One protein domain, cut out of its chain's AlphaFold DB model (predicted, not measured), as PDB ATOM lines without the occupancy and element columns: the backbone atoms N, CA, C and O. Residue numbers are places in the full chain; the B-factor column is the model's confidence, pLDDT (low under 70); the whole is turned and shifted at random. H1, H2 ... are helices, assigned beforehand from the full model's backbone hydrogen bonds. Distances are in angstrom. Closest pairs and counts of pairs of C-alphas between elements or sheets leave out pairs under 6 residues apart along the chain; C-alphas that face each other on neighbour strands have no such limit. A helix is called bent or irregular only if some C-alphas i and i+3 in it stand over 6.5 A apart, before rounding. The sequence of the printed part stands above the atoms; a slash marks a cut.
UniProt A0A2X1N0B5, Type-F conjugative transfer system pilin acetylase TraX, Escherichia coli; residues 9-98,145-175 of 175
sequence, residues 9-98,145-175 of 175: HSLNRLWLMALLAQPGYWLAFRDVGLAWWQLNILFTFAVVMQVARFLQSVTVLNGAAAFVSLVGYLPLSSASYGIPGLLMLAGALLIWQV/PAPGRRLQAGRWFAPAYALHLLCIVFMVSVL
ATOM      1  N   HIS A   9      29.056 -24.863 -55.805       85.75
ATOM      2  CA  HIS A   9      29.956 -24.273 -54.808       85.75
ATOM      3  C   HIS A   9      29.374 -22.996 -54.163       85.75
ATOM      4  O   HIS A   9      29.497 -22.791 -52.958       85.75
ATOM      5  N   SER A  10      28.688 -22.153 -54.944       84.00
ATOM      6  CA  SER A  10      28.030 -20.951 -54.420       84.00
ATOM      7  C   SER A  10      26.814 -21.287 -53.551       84.00
ATOM      8  O   SER A  10      26.594 -20.605 -52.554       84.00
ATOM      9  N   LEU A  11      26.069 -22.343 -53.897       86.06
ATOM     10  CA  LEU A  11      24.957 -22.863 -53.091       86.06
ATOM     11  C   LEU A  11      25.458 -23.416 -51.757       86.06
ATOM     12  O   LEU A  11      24.938 -23.047 -50.713       86.06
ATOM     13  N   ASN A  12      26.516 -24.229 -51.775       89.31
ATOM     14  CA  ASN A  12      27.101 -24.808 -50.563       89.31
ATOM     15  C   ASN A  12      27.597 -23.717 -49.607       89.31
ATOM     16  O   ASN A  12      27.346 -23.785 -48.408       89.31
ATOM     17  N   ARG A  13      28.242 -22.667 -50.136       87.75
ATOM     18  CA  ARG A  13      28.634 -21.503 -49.329       87.75
ATOM     19  C   ARG A  13      27.421 -20.798 -48.721       87.75
ATOM     20  O   ARG A  13      27.502 -20.348 -47.585       87.75
ATOM     21  N   LEU A  14      26.323 -20.673 -49.465       88.31
ATOM     22  CA  LEU A  14      25.099 -20.042 -48.972       88.31
ATOM     23  C   LEU A  14      24.444 -20.872 -47.860       88.31
ATOM     24  O   LEU A  14      24.088 -20.301 -46.838       88.31
ATOM     25  N   TRP A  15      24.372 -22.197 -48.015       90.19
ATOM     26  CA  TRP A  15      23.919 -23.121 -46.969       90.19
ATOM     27  C   TRP A  15      24.782 -23.039 -45.710       90.19
ATOM     28  O   TRP A  15      24.248 -22.908 -44.612       90.19
ATOM     29  N   LEU A  16      26.110 -23.047 -45.861       89.94
ATOM     30  CA  LEU A  16      27.032 -22.898 -44.734       89.94
ATOM     31  C   LEU A  16      26.799 -21.573 -44.000       89.94
ATOM     32  O   LEU A  16      26.708 -21.549 -42.780       89.94
ATOM     33  N   MET A  17      26.661 -20.473 -44.741       89.31
ATOM     34  CA  MET A  17      26.402 -19.157 -44.153       89.31
ATOM     35  C   MET A  17      25.028 -19.083 -43.482       89.31
ATOM     36  O   MET A  17      24.912 -18.481 -42.422       89.31
ATOM     37  N   ALA A  18      24.004 -19.717 -44.059       89.06
ATOM     38  CA  ALA A  18      22.679 -19.810 -43.455       89.06
ATOM     39  C   ALA A  18      22.725 -20.553 -42.113       89.06
ATOM     40  O   ALA A  18      22.140 -20.086 -41.139       89.06
ATOM     41  N   LEU A  19      23.476 -21.657 -42.041       89.38
ATOM     42  CA  LEU A  19      23.691 -22.410 -40.804       89.38
ATOM     43  C   LEU A  19      24.463 -21.591 -39.763       89.38
ATOM     44  O   LEU A  19      24.043 -21.522 -38.613       89.38
ATOM     45  N   LEU A  20      25.550 -20.922 -40.164       88.50
ATOM     46  CA  LEU A  20      26.355 -20.087 -39.264       88.50
ATOM     47  C   LEU A  20      25.589 -18.865 -38.738       88.50
ATOM     48  O   LEU A  20      25.813 -18.446 -37.608       88.50
ATOM     49  N   ALA A  21      24.683 -18.298 -39.537       87.75
ATOM     50  CA  ALA A  21      23.867 -17.156 -39.133       87.75
ATOM     51  C   ALA A  21      22.685 -17.545 -38.226       87.75
ATOM     52  O   ALA A  21      22.122 -16.673 -37.568       87.75
ATOM     53  N   GLN A  22      22.302 -18.828 -38.168       88.88
ATOM     54  CA  GLN A  22      21.111 -19.280 -37.440       88.88
ATOM     55  C   GLN A  22      21.167 -19.009 -35.923       88.88
ATOM     56  O   GLN A  22      20.176 -18.495 -35.402       88.88
ATOM     57  N   PRO A  23      22.275 -19.267 -35.198       87.50
ATOM     58  CA  PRO A  23      22.352 -18.958 -33.770       87.50
ATOM     59  C   PRO A  23      22.227 -17.459 -33.489       87.50
ATOM     60  O   PRO A  23      21.493 -17.063 -32.588       87.50
ATOM     61  N   GLY A  24      22.896 -16.619 -34.289       85.62
ATOM     62  CA  GLY A  24      22.811 -15.161 -34.161       85.62
ATOM     63  C   GLY A  24      21.412 -14.633 -34.470       85.62
ATOM     64  O   GLY A  24      20.920 -13.753 -33.774       85.62
ATOM     65  N   TYR A  25      20.740 -15.215 -35.467       86.75
ATOM     66  CA  TYR A  25      19.355 -14.891 -35.796       86.75
ATOM     67  C   TYR A  25      18.409 -15.234 -34.645       86.75
ATOM     68  O   TYR A  25      17.621 -14.394 -34.226       86.75
ATOM     69  N   TRP A  26      18.514 -16.443 -34.093       88.00
ATOM     70  CA  TRP A  26      17.683 -16.820 -32.957       88.00
ATOM     71  C   TRP A  26      17.939 -15.918 -31.746       88.00
ATOM     72  O   TRP A  26      16.987 -15.402 -31.171       88.00
ATOM     73  N   LEU A  27      19.202 -15.652 -31.397       86.88
ATOM     74  CA  LEU A  27      19.539 -14.754 -30.288       86.88
ATOM     75  C   LEU A  27      18.990 -13.337 -30.488       86.88
ATOM     76  O   LEU A  27      18.512 -12.745 -29.530       86.88
ATOM     77  N   ALA A  28      19.029 -12.814 -31.716       85.88
ATOM     78  CA  ALA A  28      18.552 -11.471 -32.036       85.88
ATOM     79  C   ALA A  28      17.036 -11.299 -31.844       85.88
ATOM     80  O   ALA A  28      16.578 -10.188 -31.599       85.88
ATOM     81  N   PHE A  29      16.258 -12.376 -31.984       83.88
ATOM     82  CA  PHE A  29      14.795 -12.303 -32.051       83.88
ATOM     83  C   PHE A  29      14.064 -13.235 -31.073       83.88
ATOM     84  O   PHE A  29      12.834 -13.328 -31.117       83.88
ATOM     85  N   ARG A  30      14.787 -13.912 -30.174       82.94
ATOM     86  CA  ARG A  30      14.202 -14.800 -29.156       82.94
ATOM     87  C   ARG A  30      13.162 -14.082 -28.289       82.94
ATOM     88  O   ARG A  30      12.129 -14.664 -27.976       82.94
ATOM     89  N   ASP A  31      13.402 -12.808 -27.979       81.38
ATOM     90  CA  ASP A  31      12.551 -12.001 -27.097       81.38
ATOM     91  C   ASP A  31      11.264 -11.527 -27.801       81.38
ATOM     92  O   ASP A  31      10.295 -11.141 -27.155       81.38
ATOM     93  N   VAL A  32      11.213 -11.638 -29.134       80.38
ATOM     94  CA  VAL A  32      10.034 -11.356 -29.974       80.38
ATOM     95  C   VAL A  32       9.183 -12.625 -30.185       80.38
ATOM     96  O   VAL A  32       8.217 -12.631 -30.944       80.38
ATOM     97  N   GLY A  33       9.525 -13.730 -29.511       78.12
ATOM     98  CA  GLY A  33       8.793 -14.996 -29.588       78.12
ATOM     99  C   GLY A  33       9.121 -15.844 -30.821       78.12
ATOM    100  O   GLY A  33       8.381 -16.784 -31.124       78.12
ATOM    101  N   LEU A  34      10.216 -15.553 -31.538       82.56
ATOM    102  CA  LEU A  34      10.669 -16.424 -32.624       82.56
ATOM    103  C   LEU A  34      11.281 -17.706 -32.054       82.56
ATOM    104  O   LEU A  34      12.249 -17.695 -31.290       82.56
ATOM    105  N   ALA A  35      10.725 -18.839 -32.465       83.81
ATOM    106  CA  ALA A  35      11.247 -20.137 -32.082       83.81
ATOM    107  C   ALA A  35      12.563 -20.453 -32.812       83.81
ATOM    108  O   ALA A  35      12.760 -20.071 -33.963       83.81
ATOM    109  N   TRP A  36      13.447 -21.221 -32.175       80.94
ATOM    110  CA  TRP A  36      14.782 -21.536 -32.710       80.94
ATOM    111  C   TRP A  36      14.766 -22.298 -34.047       80.94
ATOM    112  O   TRP A  36      15.708 -22.194 -34.835       80.94
ATOM    113  N   TRP A  37      13.685 -23.041 -34.316       80.81
ATOM    114  CA  TRP A  37      13.475 -23.766 -35.572       80.81
ATOM    115  C   TRP A  37      13.031 -22.867 -36.731       80.81
ATOM    116  O   TRP A  37      12.988 -23.326 -37.872       80.81
ATOM    117  N   GLN A  38      12.685 -21.601 -36.473       85.38
ATOM    118  CA  GLN A  38      12.361 -20.661 -37.536       85.38
ATOM    119  C   GLN A  38      13.645 -20.250 -38.246       85.38
ATOM    120  O   GLN A  38      14.557 -19.656 -37.667       85.38
ATOM    121  N   LEU A  39      13.734 -20.620 -39.517       87.19
ATOM    122  CA  LEU A  39      14.930 -20.418 -40.318       87.19
ATOM    123  C   LEU A  39      15.108 -18.937 -40.634       87.19
ATOM    124  O   LEU A  39      14.124 -18.208 -40.723       87.19
ATOM    125  N   ASN A  40      16.355 -18.514 -40.833       89.25
ATOM    126  CA  ASN A  40      16.699 -17.177 -41.313       89.25
ATOM    127  C   ASN A  40      16.574 -17.035 -42.846       89.25
ATOM    128  O   ASN A  40      16.548 -18.023 -43.582       89.25
ATOM    129  N   ILE A  41      16.573 -15.790 -43.338       86.69
ATOM    130  CA  ILE A  41      16.314 -15.466 -44.751       86.69
ATOM    131  C   ILE A  41      17.309 -16.119 -45.729       86.69
ATOM    132  O   ILE A  41      16.968 -16.390 -46.883       86.69
ATOM    133  N   LEU A  42      18.543 -16.424 -45.301       89.06
ATOM    134  CA  LEU A  42      19.523 -17.091 -46.164       89.06
ATOM    135  C   LEU A  42      19.065 -18.499 -46.555       89.06
ATOM    136  O   LEU A  42      19.397 -18.946 -47.653       89.06
ATOM    137  N   PHE A  43      18.258 -19.168 -45.725       89.25
ATOM    138  CA  PHE A  43      17.632 -20.439 -46.092       89.25
ATOM    139  C   PHE A  43      16.616 -20.276 -47.222       89.25
ATOM    140  O   PHE A  43      16.598 -21.112 -48.123       89.25
ATOM    141  N   THR A  44      15.844 -19.183 -47.257       89.25
ATOM    142  CA  THR A  44      14.959 -18.868 -48.393       89.25
ATOM    143  C   THR A  44      15.761 -18.800 -49.689       89.25
ATOM    144  O   THR A  44      15.405 -19.431 -50.687       89.25
ATOM    145  N   PHE A  45      16.893 -18.086 -49.660       88.06
ATOM    146  CA  PHE A  45      17.786 -17.997 -50.810       88.06
ATOM    147  C   PHE A  45      18.378 -19.357 -51.185       88.06
ATOM    148  O   PHE A  45      18.400 -19.712 -52.364       88.06
ATOM    149  N   ALA A  46      18.841 -20.129 -50.202       89.25
ATOM    150  CA  ALA A  46      19.458 -21.427 -50.428       89.25
ATOM    151  C   ALA A  46      18.480 -22.422 -51.064       89.25
ATOM    152  O   ALA A  46      18.818 -23.047 -52.069       89.25
ATOM    153  N   VAL A  47      17.256 -22.509 -50.539       89.19
ATOM    154  CA  VAL A  47      16.212 -23.419 -51.026       89.19
ATOM    155  C   VAL A  47      15.792 -23.063 -52.445       89.19
ATOM    156  O   VAL A  47      15.831 -23.926 -53.319       89.19
ATOM    157  N   VAL A  48      15.456 -21.799 -52.724       89.75
ATOM    158  CA  VAL A  48      15.009 -21.396 -54.070       89.75
ATOM    159  C   VAL A  48      16.108 -21.608 -55.108       89.75
ATOM    160  O   VAL A  48      15.842 -22.087 -56.209       89.75
ATOM    161  N   MET A  49      17.359 -21.308 -54.760       89.31
ATOM    162  CA  MET A  49      18.485 -21.492 -55.673       89.31
ATOM    163  C   MET A  49      18.833 -22.978 -55.875       89.31
ATOM    164  O   MET A  49      19.205 -23.372 -56.982       89.31
ATOM    165  N   GLN A  50      18.670 -23.818 -54.847       88.44
ATOM    166  CA  GLN A  50      18.839 -25.272 -54.937       88.44
ATOM    167  C   GLN A  50      17.733 -25.913 -55.790       88.44
ATOM    168  O   GLN A  50      18.029 -26.720 -56.672       88.44
ATOM    169  N   VAL A  51      16.480 -25.493 -55.601       87.50
ATOM    170  CA  VAL A  51      15.331 -25.876 -56.437       87.50
ATOM    171  C   VAL A  51      15.571 -25.472 -57.888       87.50
ATOM    172  O   VAL A  51      15.451 -26.304 -58.784       87.50
ATOM    173  N   ALA A  52      15.987 -24.227 -58.133       87.50
ATOM    174  CA  ALA A  52      16.298 -23.752 -59.475       87.50
ATOM    175  C   ALA A  52      17.405 -24.587 -60.135       87.50
ATOM    176  O   ALA A  52      17.305 -24.893 -61.320       87.50
ATOM    177  N   ARG A  53      18.432 -25.009 -59.381       85.88
ATOM    178  CA  ARG A  53      19.447 -25.949 -59.882       85.88
ATOM    179  C   ARG A  53      18.790 -27.290 -60.228       85.88
ATOM    180  O   ARG A  53      19.009 -27.800 -61.323       85.88
ATOM    181  N   PHE A  54      18.013 -27.895 -59.337       84.69
ATOM    182  CA  PHE A  54      17.385 -29.188 -59.626       84.69
ATOM    183  C   PHE A  54      16.521 -29.141 -60.891       84.69
ATOM    184  O   PHE A  54      16.634 -30.028 -61.735       84.69
ATOM    185  N   LEU A  55      15.784 -28.050 -61.097       82.94
ATOM    186  CA  LEU A  55      14.982 -27.823 -62.299       82.94
ATOM    187  C   LEU A  55      15.809 -27.579 -63.576       82.94
ATOM    188  O   LEU A  55      15.267 -27.707 -64.670       82.94
ATOM    189  N   GLN A  56      17.112 -27.277 -63.485       80.75
ATOM    190  CA  GLN A  56      17.994 -27.210 -64.665       80.75
ATOM    191  C   GLN A  56      18.266 -28.593 -65.273       80.75
ATOM    192  O   GLN A  56      18.545 -28.689 -66.464       80.75
ATOM    193  N   SER A  57      18.177 -29.659 -64.480       74.69
ATOM    194  CA  SER A  57      18.289 -31.043 -64.944       74.69
ATOM    195  C   SER A  57      16.960 -31.743 -64.708       74.69
ATOM    196  O   SER A  57      16.757 -32.339 -63.651       74.69
ATOM    197  N   VAL A  58      16.053 -31.629 -65.681       67.62
ATOM    198  CA  VAL A  58      14.658 -32.095 -65.611       67.62
ATOM    199  C   VAL A  58      14.593 -33.628 -65.579       67.62
ATOM    200  O   VAL A  58      14.296 -34.286 -66.570       67.62
ATOM    201  N   THR A  59      14.907 -34.209 -64.425       81.69
ATOM    202  CA  THR A  59      14.695 -35.625 -64.116       81.69
ATOM    203  C   THR A  59      13.634 -35.738 -63.026       81.69
ATOM    204  O   THR A  59      13.496 -34.842 -62.191       81.69
ATOM    205  N   VAL A  60      12.895 -36.851 -63.006       76.81
ATOM    206  CA  VAL A  60      11.842 -37.103 -62.004       76.81
ATOM    207  C   VAL A  60      12.401 -37.014 -60.578       76.81
ATOM    208  O   VAL A  60      11.796 -36.382 -59.717       76.81
ATOM    209  N   LEU A  61      13.603 -37.555 -60.351       80.94
ATOM    210  CA  LEU A  61      14.310 -37.480 -59.067       80.94
ATOM    211  C   LEU A  61      14.617 -36.036 -58.648       80.94
ATOM    212  O   LEU A  61      14.418 -35.675 -57.491       80.94
ATOM    213  N   ASN A  62      15.058 -35.189 -59.580       81.94
ATOM    214  CA  ASN A  62      15.344 -33.786 -59.288       81.94
ATOM    215  C   ASN A  62      14.064 -32.976 -59.048       81.94
ATOM    216  O   ASN A  62      14.051 -32.099 -58.186       81.94
ATOM    217  N   GLY A  63      12.982 -33.288 -59.766       78.25
ATOM    218  CA  GLY A  63      11.660 -32.713 -59.512       78.25
ATOM    219  C   GLY A  63      11.138 -33.070 -58.119       78.25
ATOM    220  O   GLY A  63      10.718 -32.185 -57.374       78.25
ATOM    221  N   ALA A  64      11.250 -34.341 -57.724       81.06
ATOM    222  CA  ALA A  64      10.891 -34.798 -56.384       81.06
ATOM    223  C   ALA A  64      11.757 -34.130 -55.302       81.06
ATOM    224  O   ALA A  64      11.223 -33.617 -54.322       81.06
ATOM    225  N   ALA A  65      13.077 -34.052 -55.499       81.62
ATOM    226  CA  ALA A  65      13.987 -33.393 -54.564       81.62
ATOM    227  C   ALA A  65      13.670 -31.896 -54.393       81.62
ATOM    228  O   ALA A  65      13.681 -31.380 -53.274       81.62
ATOM    229  N   ALA A  66      13.344 -31.198 -55.485       81.88
ATOM    230  CA  ALA A  66      12.904 -29.807 -55.444       81.88
ATOM    231  C   ALA A  66      11.597 -29.643 -54.654       81.88
ATOM    232  O   ALA A  66      11.502 -28.761 -53.799       81.88
ATOM    233  N   PHE A  67      10.617 -30.510 -54.902       83.44
ATOM    234  CA  PHE A  67       9.338 -30.484 -54.200       83.44
ATOM    235  C   PHE A  67       9.505 -30.745 -52.698       83.44
ATOM    236  O   PHE A  67       9.046 -29.946 -51.886       83.44
ATOM    237  N   VAL A  68      10.241 -31.795 -52.322       84.38
ATOM    238  CA  VAL A  68      10.544 -32.118 -50.919       84.38
ATOM    239  C   VAL A  68      11.266 -30.959 -50.228       84.38
ATOM    240  O   VAL A  68      10.923 -30.611 -49.101       84.38
ATOM    241  N   SER A  69      12.211 -30.307 -50.914       82.81
ATOM    242  CA  SER A  69      12.926 -29.146 -50.366       82.81
ATOM    243  C   SER A  69      11.987 -27.972 -50.066       82.81
ATOM    244  O   SER A  69      12.118 -27.332 -49.024       82.81
ATOM    245  N   LEU A  70      11.023 -27.690 -50.950       83.88
ATOM    246  CA  LEU A  70      10.033 -26.627 -50.743       83.88
ATOM    247  C   LEU A  70       9.056 -26.969 -49.616       83.88
ATOM    248  O   LEU A  70       8.814 -26.132 -48.746       83.88
ATOM    249  N   VAL A  71       8.524 -28.194 -49.617       83.81
ATOM    250  CA  VAL A  71       7.568 -28.667 -48.606       83.81
ATOM    251  C   VAL A  71       8.207 -28.705 -47.221       83.81
ATOM    252  O   VAL A  71       7.573 -28.281 -46.262       83.81
ATOM    253  N   GLY A  72       9.465 -29.140 -47.108       81.50
ATOM    254  CA  GLY A  72      10.196 -29.133 -45.841       81.50
ATOM    255  C   GLY A  72      10.558 -27.728 -45.349       81.50
ATOM    256  O   GLY A  72      10.590 -27.487 -44.146       81.50
ATOM    257  N   TYR A  73      10.791 -26.778 -46.261       83.56
ATOM    258  CA  TYR A  73      11.129 -25.395 -45.911       83.56
ATOM    259  C   TYR A  73       9.918 -24.581 -45.435       83.56
ATOM    260  O   TYR A  73      10.026 -23.816 -44.479       83.56
ATOM    261  N   LEU A  74       8.759 -24.745 -46.080       78.88
ATOM    262  CA  LEU A  74       7.533 -23.991 -45.791       78.88
ATOM    263  C   LEU A  74       7.144 -23.918 -44.299       78.88
ATOM    264  O   LEU A  74       6.944 -22.797 -43.828       78.88
ATOM    265  N   PRO A  75       7.079 -25.023 -43.527       74.81
ATOM    266  CA  PRO A  75       6.705 -24.967 -42.110       74.81
ATOM    267  C   PRO A  75       7.750 -24.264 -41.233       74.81
ATOM    268  O   PRO A  75       7.426 -23.773 -40.154       74.81
ATOM    269  N   LEU A  76       8.999 -24.180 -41.697       77.06
ATOM    270  CA  LEU A  76      10.113 -23.547 -40.988       77.06
ATOM    271  C   LEU A  76      10.338 -22.079 -41.417       77.06
ATOM    272  O   LEU A  76      11.158 -21.372 -40.833       77.06
ATOM    273  N   SER A  77       9.605 -21.619 -42.436       77.31
ATOM    274  CA  SER A  77       9.766 -20.329 -43.122       77.31
ATOM    275  C   SER A  77       8.897 -19.204 -42.547       77.31
ATOM    276  O   SER A  77       8.947 -18.076 -43.037       77.31
ATOM    277  N   SER A  78       8.092 -19.470 -41.512       69.19
ATOM    278  CA  SER A  78       7.106 -18.508 -40.991       69.19
ATOM    279  C   SER A  78       7.707 -17.143 -40.628       69.19
ATOM    280  O   SER A  78       7.050 -16.127 -40.826       69.19
ATOM    281  N   ALA A  79       8.968 -17.104 -40.181       67.19
ATOM    282  CA  ALA A  79       9.696 -15.861 -39.903       67.19
ATOM    283  C   ALA A  79      10.565 -15.346 -41.069       67.19
ATOM    284  O   ALA A  79      11.021 -14.209 -41.050       67.19
ATOM    285  N   SER A  80      10.777 -16.158 -42.108       65.94
ATOM    286  CA  SER A  80      11.618 -15.850 -43.273       65.94
ATOM    287  C   SER A  80      10.796 -15.617 -44.534       65.94
ATOM    288  O   SER A  80      11.012 -16.238 -45.575       65.94
ATOM    289  N   TYR A  81       9.839 -14.693 -44.432       73.25
ATOM    290  CA  TYR A  81       9.000 -14.199 -45.531       73.25
ATOM    291  C   TYR A  81       8.077 -15.227 -46.207       73.25
ATOM    292  O   TYR A  81       7.345 -14.849 -47.125       73.25
ATOM    293  N   GLY A  82       8.053 -16.492 -45.771       82.94
ATOM    294  CA  GLY A  82       7.061 -17.480 -46.195       82.94
ATOM    295  C   GLY A  82       6.952 -17.654 -47.716       82.94
ATOM    296  O   GLY A  82       7.935 -17.612 -48.458       82.94
ATOM    297  N   ILE A  83       5.717 -17.843 -48.181       84.00
ATOM    298  CA  ILE A  83       5.372 -17.933 -49.608       84.00
ATOM    299  C   ILE A  83       5.712 -16.634 -50.368       84.00
ATOM    300  O   ILE A  83       6.301 -16.739 -51.448       84.00
ATOM    301  N   PRO A  84       5.420 -15.421 -49.848       85.88
ATOM    302  CA  PRO A  84       5.793 -14.181 -50.530       85.88
ATOM    303  C   PRO A  84       7.284 -14.072 -50.871       85.88
ATOM    304  O   PRO A  84       7.630 -13.724 -52.001       85.88
ATOM    305  N   GLY A  85       8.169 -14.428 -49.935       84.88
ATOM    306  CA  GLY A  85       9.618 -14.414 -50.156       84.88
ATOM    307  C   GLY A  85      10.059 -15.391 -51.248       84.88
ATOM    308  O   GLY A  85      10.865 -15.037 -52.111       84.88
ATOM    309  N   LEU A  86       9.477 -16.596 -51.266       87.38
ATOM    310  CA  LEU A  86       9.735 -17.595 -52.308       87.38
ATOM    311  C   LEU A  86       9.318 -17.089 -53.695       87.38
ATOM    312  O   LEU A  86      10.095 -17.204 -54.644       87.38
ATOM    313  N   LEU A  87       8.123 -16.498 -53.812       87.06
ATOM    314  CA  LEU A  87       7.611 -15.955 -55.075       87.06
ATOM    315  C   LEU A  87       8.464 -14.794 -55.583       87.06
ATOM    316  O   LEU A  87       8.805 -14.747 -56.767       87.06
ATOM    317  N   MET A  88       8.858 -13.885 -54.688       91.69
ATOM    318  CA  MET A  88       9.711 -12.754 -55.044       91.69
ATOM    319  C   MET A  88      11.066 -13.218 -55.568       91.69
ATOM    320  O   MET A  88      11.526 -12.745 -56.611       91.69
ATOM    321  N   LEU A  89      11.685 -14.189 -54.900       90.06
ATOM    322  CA  LEU A  89      12.980 -14.699 -55.318       90.06
ATOM    323  C   LEU A  89      12.896 -15.522 -56.611       90.06
ATOM    324  O   LEU A  89      13.745 -15.374 -57.490       90.06
ATOM    325  N   ALA A  90      11.851 -16.337 -56.768       88.56
ATOM    326  CA  ALA A  90      11.595 -17.061 -58.009       88.56
ATOM    327  C   ALA A  90      11.410 -16.096 -59.191       88.56
ATOM    328  O   ALA A  90      12.025 -16.279 -60.241       88.56
ATOM    329  N   GLY A  91      10.637 -15.020 -59.010       88.56
ATOM    330  CA  GLY A  91      10.455 -13.989 -60.030       88.56
ATOM    331  C   GLY A  91      11.759 -13.269 -60.398       88.56
ATOM    332  O   GLY A  91      12.047 -13.087 -61.582       88.56
ATOM    333  N   ALA A  92      12.610 -12.958 -59.415       90.31
ATOM    334  CA  ALA A  92      13.934 -12.386 -59.667       90.31
ATOM    335  C   ALA A  92      14.825 -13.337 -60.493       90.31
ATOM    336  O   ALA A  92      15.527 -12.905 -61.414       90.31
ATOM    337  N   LEU A  93      14.759 -14.646 -60.227       87.88
ATOM    338  CA  LEU A  93      15.462 -15.650 -61.028       87.88
ATOM    339  C   LEU A  93      14.918 -15.764 -62.448       87.88
ATOM    340  O   LEU A  93      15.709 -15.920 -63.381       87.88
ATOM    341  N   LEU A  94      13.603 -15.650 -62.638       86.94
ATOM    342  CA  LEU A  94      12.995 -15.646 -63.968       86.94
ATOM    343  C   LEU A  94      13.470 -14.449 -64.796       86.94
ATOM    344  O   LEU A  94      13.884 -14.637 -65.940       86.94
ATOM    345  N   ILE A  95      13.512 -13.246 -64.210       88.81
ATOM    346  CA  ILE A  95      14.072 -12.051 -64.867       88.81
ATOM    347  C   ILE A  95      15.528 -12.298 -65.279       88.81
ATOM    348  O   ILE A  95      15.931 -11.977 -66.399       88.81
ATOM    349  N   TRP A  96      16.324 -12.921 -64.406       86.12
ATOM    350  CA  TRP A  96      17.719 -13.239 -64.710       86.12
ATOM    351  C   TRP A  96      17.877 -14.284 -65.832       86.12
ATOM    352  O   TRP A  96      18.821 -14.197 -66.628       86.12
ATOM    353  N   GLN A  97      16.961 -15.254 -65.916       84.56
ATOM    354  CA  GLN A  97      16.984 -16.361 -66.878       84.56
ATOM    355  C   GLN A  97      16.324 -16.038 -68.223       84.56
ATOM    356  O   GLN A  97      16.521 -16.785 -69.186       84.56
ATOM    357  N   VAL A  98      15.528 -14.975 -68.339       86.31
ATOM    358  CA  VAL A  98      14.811 -14.668 -69.584       86.31
ATOM    359  C   VAL A  98      15.689 -13.904 -70.594       86.31
ATOM    360  O   VAL A  98      16.698 -13.271 -70.252       86.31
ATOM    361  N   PRO A 145      29.601   0.208 -64.451       58.06
ATOM    362  CA  PRO A 145      30.008   0.277 -65.841       58.06
ATOM    363  C   PRO A 145      30.406  -1.121 -66.346       58.06
ATOM    364  O   PRO A 145      31.164  -1.847 -65.696       58.06
ATOM    365  N   ALA A 146      29.931  -1.432 -67.551       58.19
ATOM    366  CA  ALA A 146      30.195  -2.598 -68.400       58.19
ATOM    367  C   ALA A 146      29.220  -3.798 -68.293       58.19
ATOM    368  O   ALA A 146      29.032  -4.383 -67.217       58.19
ATOM    369  N   PRO A 147      28.678  -4.266 -69.437       56.03
ATOM    370  CA  PRO A 147      27.968  -5.536 -69.510       56.03
ATOM    371  C   PRO A 147      28.951  -6.684 -69.234       56.03
ATOM    372  O   PRO A 147      29.836  -6.971 -70.033       56.03
ATOM    373  N   GLY A 148      28.817  -7.337 -68.075       55.81
ATOM    374  CA  GLY A 148      29.575  -8.550 -67.730       55.81
ATOM    375  C   GLY A 148      30.254  -8.532 -66.361       55.81
ATOM    376  O   GLY A 148      30.557  -9.598 -65.815       55.81
ATOM    377  N   ARG A 149      30.432  -7.359 -65.743       58.44
ATOM    378  CA  ARG A 149      31.005  -7.269 -64.395       58.44
ATOM    379  C   ARG A 149      29.913  -7.504 -63.354       58.44
ATOM    380  O   ARG A 149      28.985  -6.720 -63.201       58.44
ATOM    381  N   ARG A 150      30.003  -8.625 -62.632       63.53
ATOM    382  CA  ARG A 150      29.094  -8.911 -61.512       63.53
ATOM    383  C   ARG A 150      29.376  -7.935 -60.369       63.53
ATOM    384  O   ARG A 150      30.539  -7.675 -60.064       63.53
ATOM    385  N   LEU A 151      28.322  -7.466 -59.701       66.31
ATOM    386  CA  LEU A 151      28.434  -6.734 -58.438       66.31
ATOM    387  C   LEU A 151      29.277  -7.551 -57.449       66.31
ATOM    388  O   LEU A 151      28.851  -8.605 -56.972       66.31
ATOM    389  N   GLN A 152      30.480  -7.067 -57.128       65.06
ATOM    390  CA  GLN A 152      31.352  -7.720 -56.145       65.06
ATOM    391  C   GLN A 152      30.739  -7.692 -54.734       65.06
ATOM    392  O   GLN A 152      31.035  -8.571 -53.923       65.06
ATOM    393  N   ALA A 153      29.816  -6.755 -54.486       64.81
ATOM    394  CA  ALA A 153      29.024  -6.644 -53.263       64.81
ATOM    395  C   ALA A 153      28.250  -7.930 -52.916       64.81
ATOM    396  O   ALA A 153      28.081  -8.244 -51.742       64.81
ATOM    397  N   GLY A 154      27.872  -8.755 -53.903       64.69
ATOM    398  CA  GLY A 154      27.192 -10.031 -53.638       64.69
ATOM    399  C   GLY A 154      28.020 -11.016 -52.796       64.69
ATOM    400  O   GLY A 154      27.462 -11.883 -52.127       64.69
ATOM    401  N   ARG A 155      29.356 -10.878 -52.768       74.62
ATOM    402  CA  ARG A 155      30.232 -11.689 -51.899       74.62
ATOM    403  C   ARG A 155      30.081 -11.323 -50.421       74.62
ATOM    404  O   ARG A 155      30.233 -12.209 -49.575       74.62
ATOM    405  N   TRP A 156      29.774 -10.054 -50.157       79.88
ATOM    406  CA  TRP A 156      29.657  -9.447 -48.834       79.88
ATOM    407  C   TRP A 156      28.267  -9.574 -48.226       79.88
ATOM    408  O   TRP A 156      28.152  -9.421 -47.022       79.88
ATOM    409  N   PHE A 157      27.243  -9.923 -49.007       81.56
ATOM    410  CA  PHE A 157      25.870 -10.039 -48.510       81.56
ATOM    411  C   PHE A 157      25.743 -10.955 -47.280       81.56
ATOM    412  O   PHE A 157      25.264 -10.520 -46.240       81.56
ATOM    413  N   ALA A 158      26.218 -12.202 -47.368       81.69
ATOM    414  CA  ALA A 158      26.115 -13.146 -46.253       81.69
ATOM    415  C   ALA A 158      26.961 -12.740 -45.021       81.69
ATOM    416  O   ALA A 158      26.416 -12.744 -43.919       81.69
ATOM    417  N   PRO A 159      28.239 -12.326 -45.164       83.19
ATOM    418  CA  PRO A 159      29.005 -11.774 -44.043       83.19
ATOM    419  C   PRO A 159      28.382 -10.518 -43.419       83.19
ATOM    420  O   PRO A 159      28.335 -10.405 -42.200       83.19
ATOM    421  N   ALA A 160      27.879  -9.590 -44.237       86.56
ATOM    422  CA  ALA A 160      27.236  -8.367 -43.762       86.56
ATOM    423  C   ALA A 160      25.932  -8.671 -43.015       86.56
ATOM    424  O   ALA A 160      25.662  -8.049 -41.996       86.56
ATOM    425  N   TYR A 161      25.160  -9.660 -43.474       86.69
ATOM    426  CA  TYR A 161      23.979 -10.141 -42.761       86.69
ATOM    427  C   TYR A 161      24.340 -10.720 -41.387       86.69
ATOM    428  O   TYR A 161      23.713 -10.369 -40.393       86.69
ATOM    429  N   ALA A 162      25.384 -11.551 -41.305       85.38
ATOM    430  CA  ALA A 162      25.853 -12.079 -40.025       85.38
ATOM    431  C   ALA A 162      26.324 -10.960 -39.078       85.38
ATOM    432  O   ALA A 162      25.961 -10.963 -37.905       85.38
ATOM    433  N   LEU A 163      27.069  -9.973 -39.591       88.06
ATOM    434  CA  LEU A 163      27.478  -8.795 -38.820       88.06
ATOM    435  C   LEU A 163      26.266  -7.994 -38.327       88.06
ATOM    436  O   LEU A 163      26.223  -7.600 -37.170       88.06
ATOM    437  N   HIS A 164      25.268  -7.788 -39.184       88.19
ATOM    438  CA  HIS A 164      24.042  -7.084 -38.826       88.19
ATOM    439  C   HIS A 164      23.289  -7.788 -37.690       88.19
ATOM    440  O   HIS A 164      22.883  -7.133 -36.734       88.19
ATOM    441  N   LEU A 165      23.169  -9.119 -37.746       87.88
ATOM    442  CA  LEU A 165      22.591  -9.899 -36.652       87.88
ATOM    443  C   LEU A 165      23.397  -9.754 -35.359       87.88
ATOM    444  O   LEU A 165      22.804  -9.574 -34.304       87.88
ATOM    445  N   LEU A 166      24.731  -9.776 -35.433       88.31
ATOM    446  CA  LEU A 166      25.581  -9.533 -34.264       88.31
ATOM    447  C   LEU A 166      25.358  -8.138 -33.673       88.31
ATOM    448  O   LEU A 166      25.300  -8.009 -32.454       88.31
ATOM    449  N   CYS A 167      25.190  -7.108 -34.508       89.06
ATOM    450  CA  CYS A 167      24.846  -5.768 -34.039       89.06
ATOM    451  C   CYS A 167      23.496  -5.752 -33.313       89.06
ATOM    452  O   CYS A 167      23.408  -5.155 -32.246       89.06
ATOM    453  N   ILE A 168      22.470  -6.433 -33.840       87.81
ATOM    454  CA  ILE A 168      21.165  -6.534 -33.166       87.81
ATOM    455  C   ILE A 168      21.314  -7.253 -31.824       87.81
ATOM    456  O   ILE A 168      20.867  -6.727 -30.812       87.81
ATOM    457  N   VAL A 169      21.988  -8.408 -31.794       87.56
ATOM    458  CA  VAL A 169      22.247  -9.154 -30.550       87.56
ATOM    459  C   VAL A 169      22.958  -8.271 -29.532       87.56
ATOM    460  O   VAL A 169      22.562  -8.243 -28.372       87.56
ATOM    461  N   PHE A 170      23.984  -7.533 -29.955       88.31
ATOM    462  CA  PHE A 170      24.708  -6.619 -29.083       88.31
ATOM    463  C   PHE A 170      23.793  -5.524 -28.527       88.31
ATOM    464  O   PHE A 170      23.773  -5.317 -27.320       88.31
ATOM    465  N   MET A 171      22.995  -4.869 -29.374       87.38
ATOM    466  CA  MET A 171      22.069  -3.822 -28.934       87.38
ATOM    467  C   MET A 171      21.023  -4.354 -27.951       87.38
ATOM    468  O   MET A 171      20.779  -3.716 -26.935       87.38
ATOM    469  N   VAL A 172      20.458  -5.533 -28.217       83.94
ATOM    470  CA  VAL A 172      19.492  -6.195 -27.324       83.94
ATOM    471  C   VAL A 172      20.144  -6.659 -26.019       83.94
ATOM    472  O   VAL A 172      19.477  -6.706 -25.000       83.94
ATOM    473  N   SER A 173      21.438  -6.993 -26.023       81.06
ATOM    474  CA  SER A 173      22.151  -7.430 -24.810       81.06
ATOM    475  C   SER A 173      22.598  -6.270 -23.911       81.06
ATOM    476  O   SER A 173      22.951  -6.505 -22.758       81.06
ATOM    477  N   VAL A 174      22.676  -5.054 -24.457       79.38
ATOM    478  CA  VAL A 174      23.100  -3.838 -23.739       79.38
ATOM    479  C   VAL A 174      21.904  -3.044 -23.200       79.38
ATOM    480  O   VAL A 174      22.080  -2.286 -22.246       79.38
ATOM    481  N   LEU A 175      20.717  -3.202 -23.799       63.53
ATOM    482  CA  LEU A 175      19.447  -2.692 -23.266       63.53
ATOM    483  C   LEU A 175      18.900  -3.593 -22.152       63.53
ATOM    484  O   LEU A 175      18.283  -3.022 -21.227       63.53
TER     485      LEU A 175
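Overview. This is residues 9 to 98 and 145 to 175 of the 175 residues of the protein "Type-F conjugative transfer system pilin acetylase TraX" of Escherichia coli (UniProt A0A2X1N0B5). Four long helices lie side by side in a staggered row, H6, H1, H2, H3, with H6 and H1 shifted lengthwise from H2 and H3. H4 packs on H2 at a steep slant, and residues 145 to 154 stick out as a tail ahead of H6. The printed part has 121 residues with six named helices, H1 to H6 along the chain, and no named strand: all helix. It is only just compact, close to loose, with a radius of gyration of the C-alphas of 16.0 A and spans of 51 by 40 by 24 A.

Arrangement. H1, residues 9 to 32, and H2, residues 41 to 56, form a helical hairpin at a shallow tilt of 30 degrees; H1 touches H2 with residues 11 to 18 alone, closest at the C-alphas of Ala 18 and Leu 42, 5.0 A. H2 is the hub, touching three helices. With H3, residues 60 to 76, it forms a second helical hairpin at 14 degrees, closest at the C-alphas of Val 51 and Ala 66, 4.7 A. H4, residues 82 to 97, touches H2 at a steep tilt of 48 degrees, the same way, closest at the C-alphas of Thr 44 and Leu 86, 6.7 A. H5, residues 152 to 155, and H6, residues 157 to 174, meet only through their link. H6 touches H1 at a shallow tilt of 17 degrees, the same way, closest at the C-alphas of Ala 28 and Val 169, 4.6 A. Helix packing is mostly aligned, with 3 of 4 touching pairs at a shallow tilt. Every O i to N i+4 pair is within hydrogen-bond range in H2, H4 and H6, against 16 of 20 in H1 and 11 of 13 in H3; H5 is too short for one.

Along the chain. H1 begins at C-alpha 9 (29.956, -24.273, -54.808), is 34.4 A long and has a kink of 44 degrees near residue 26. H1 is irregular, C-alphas 28 and 31 being 7.8 A apart, and H3 only just, with C-alphas 72 and 75 6.6 A apart. H2 is 23.2 A long, H3 25.1 A, H4 23.0 A and H6 25.7 A, ending at C-alpha 174 (23.100, -3.838, -23.739).

Size, cuts and confidence. The C-alphas farthest apart, of Thr 59 and Leu 175, are 52.7 A apart. Residues 99 to 144 are not printed, and C-alphas 98 and 145 are 21.6 A apart across the cut. Of the links printed whole, none is long. Residues 56 to 61 also stand free. The mean pLDDT of the printed part is 82.3; residue 58, residues 78 to 80, residues 145 to 154 and residue 175 are under 70.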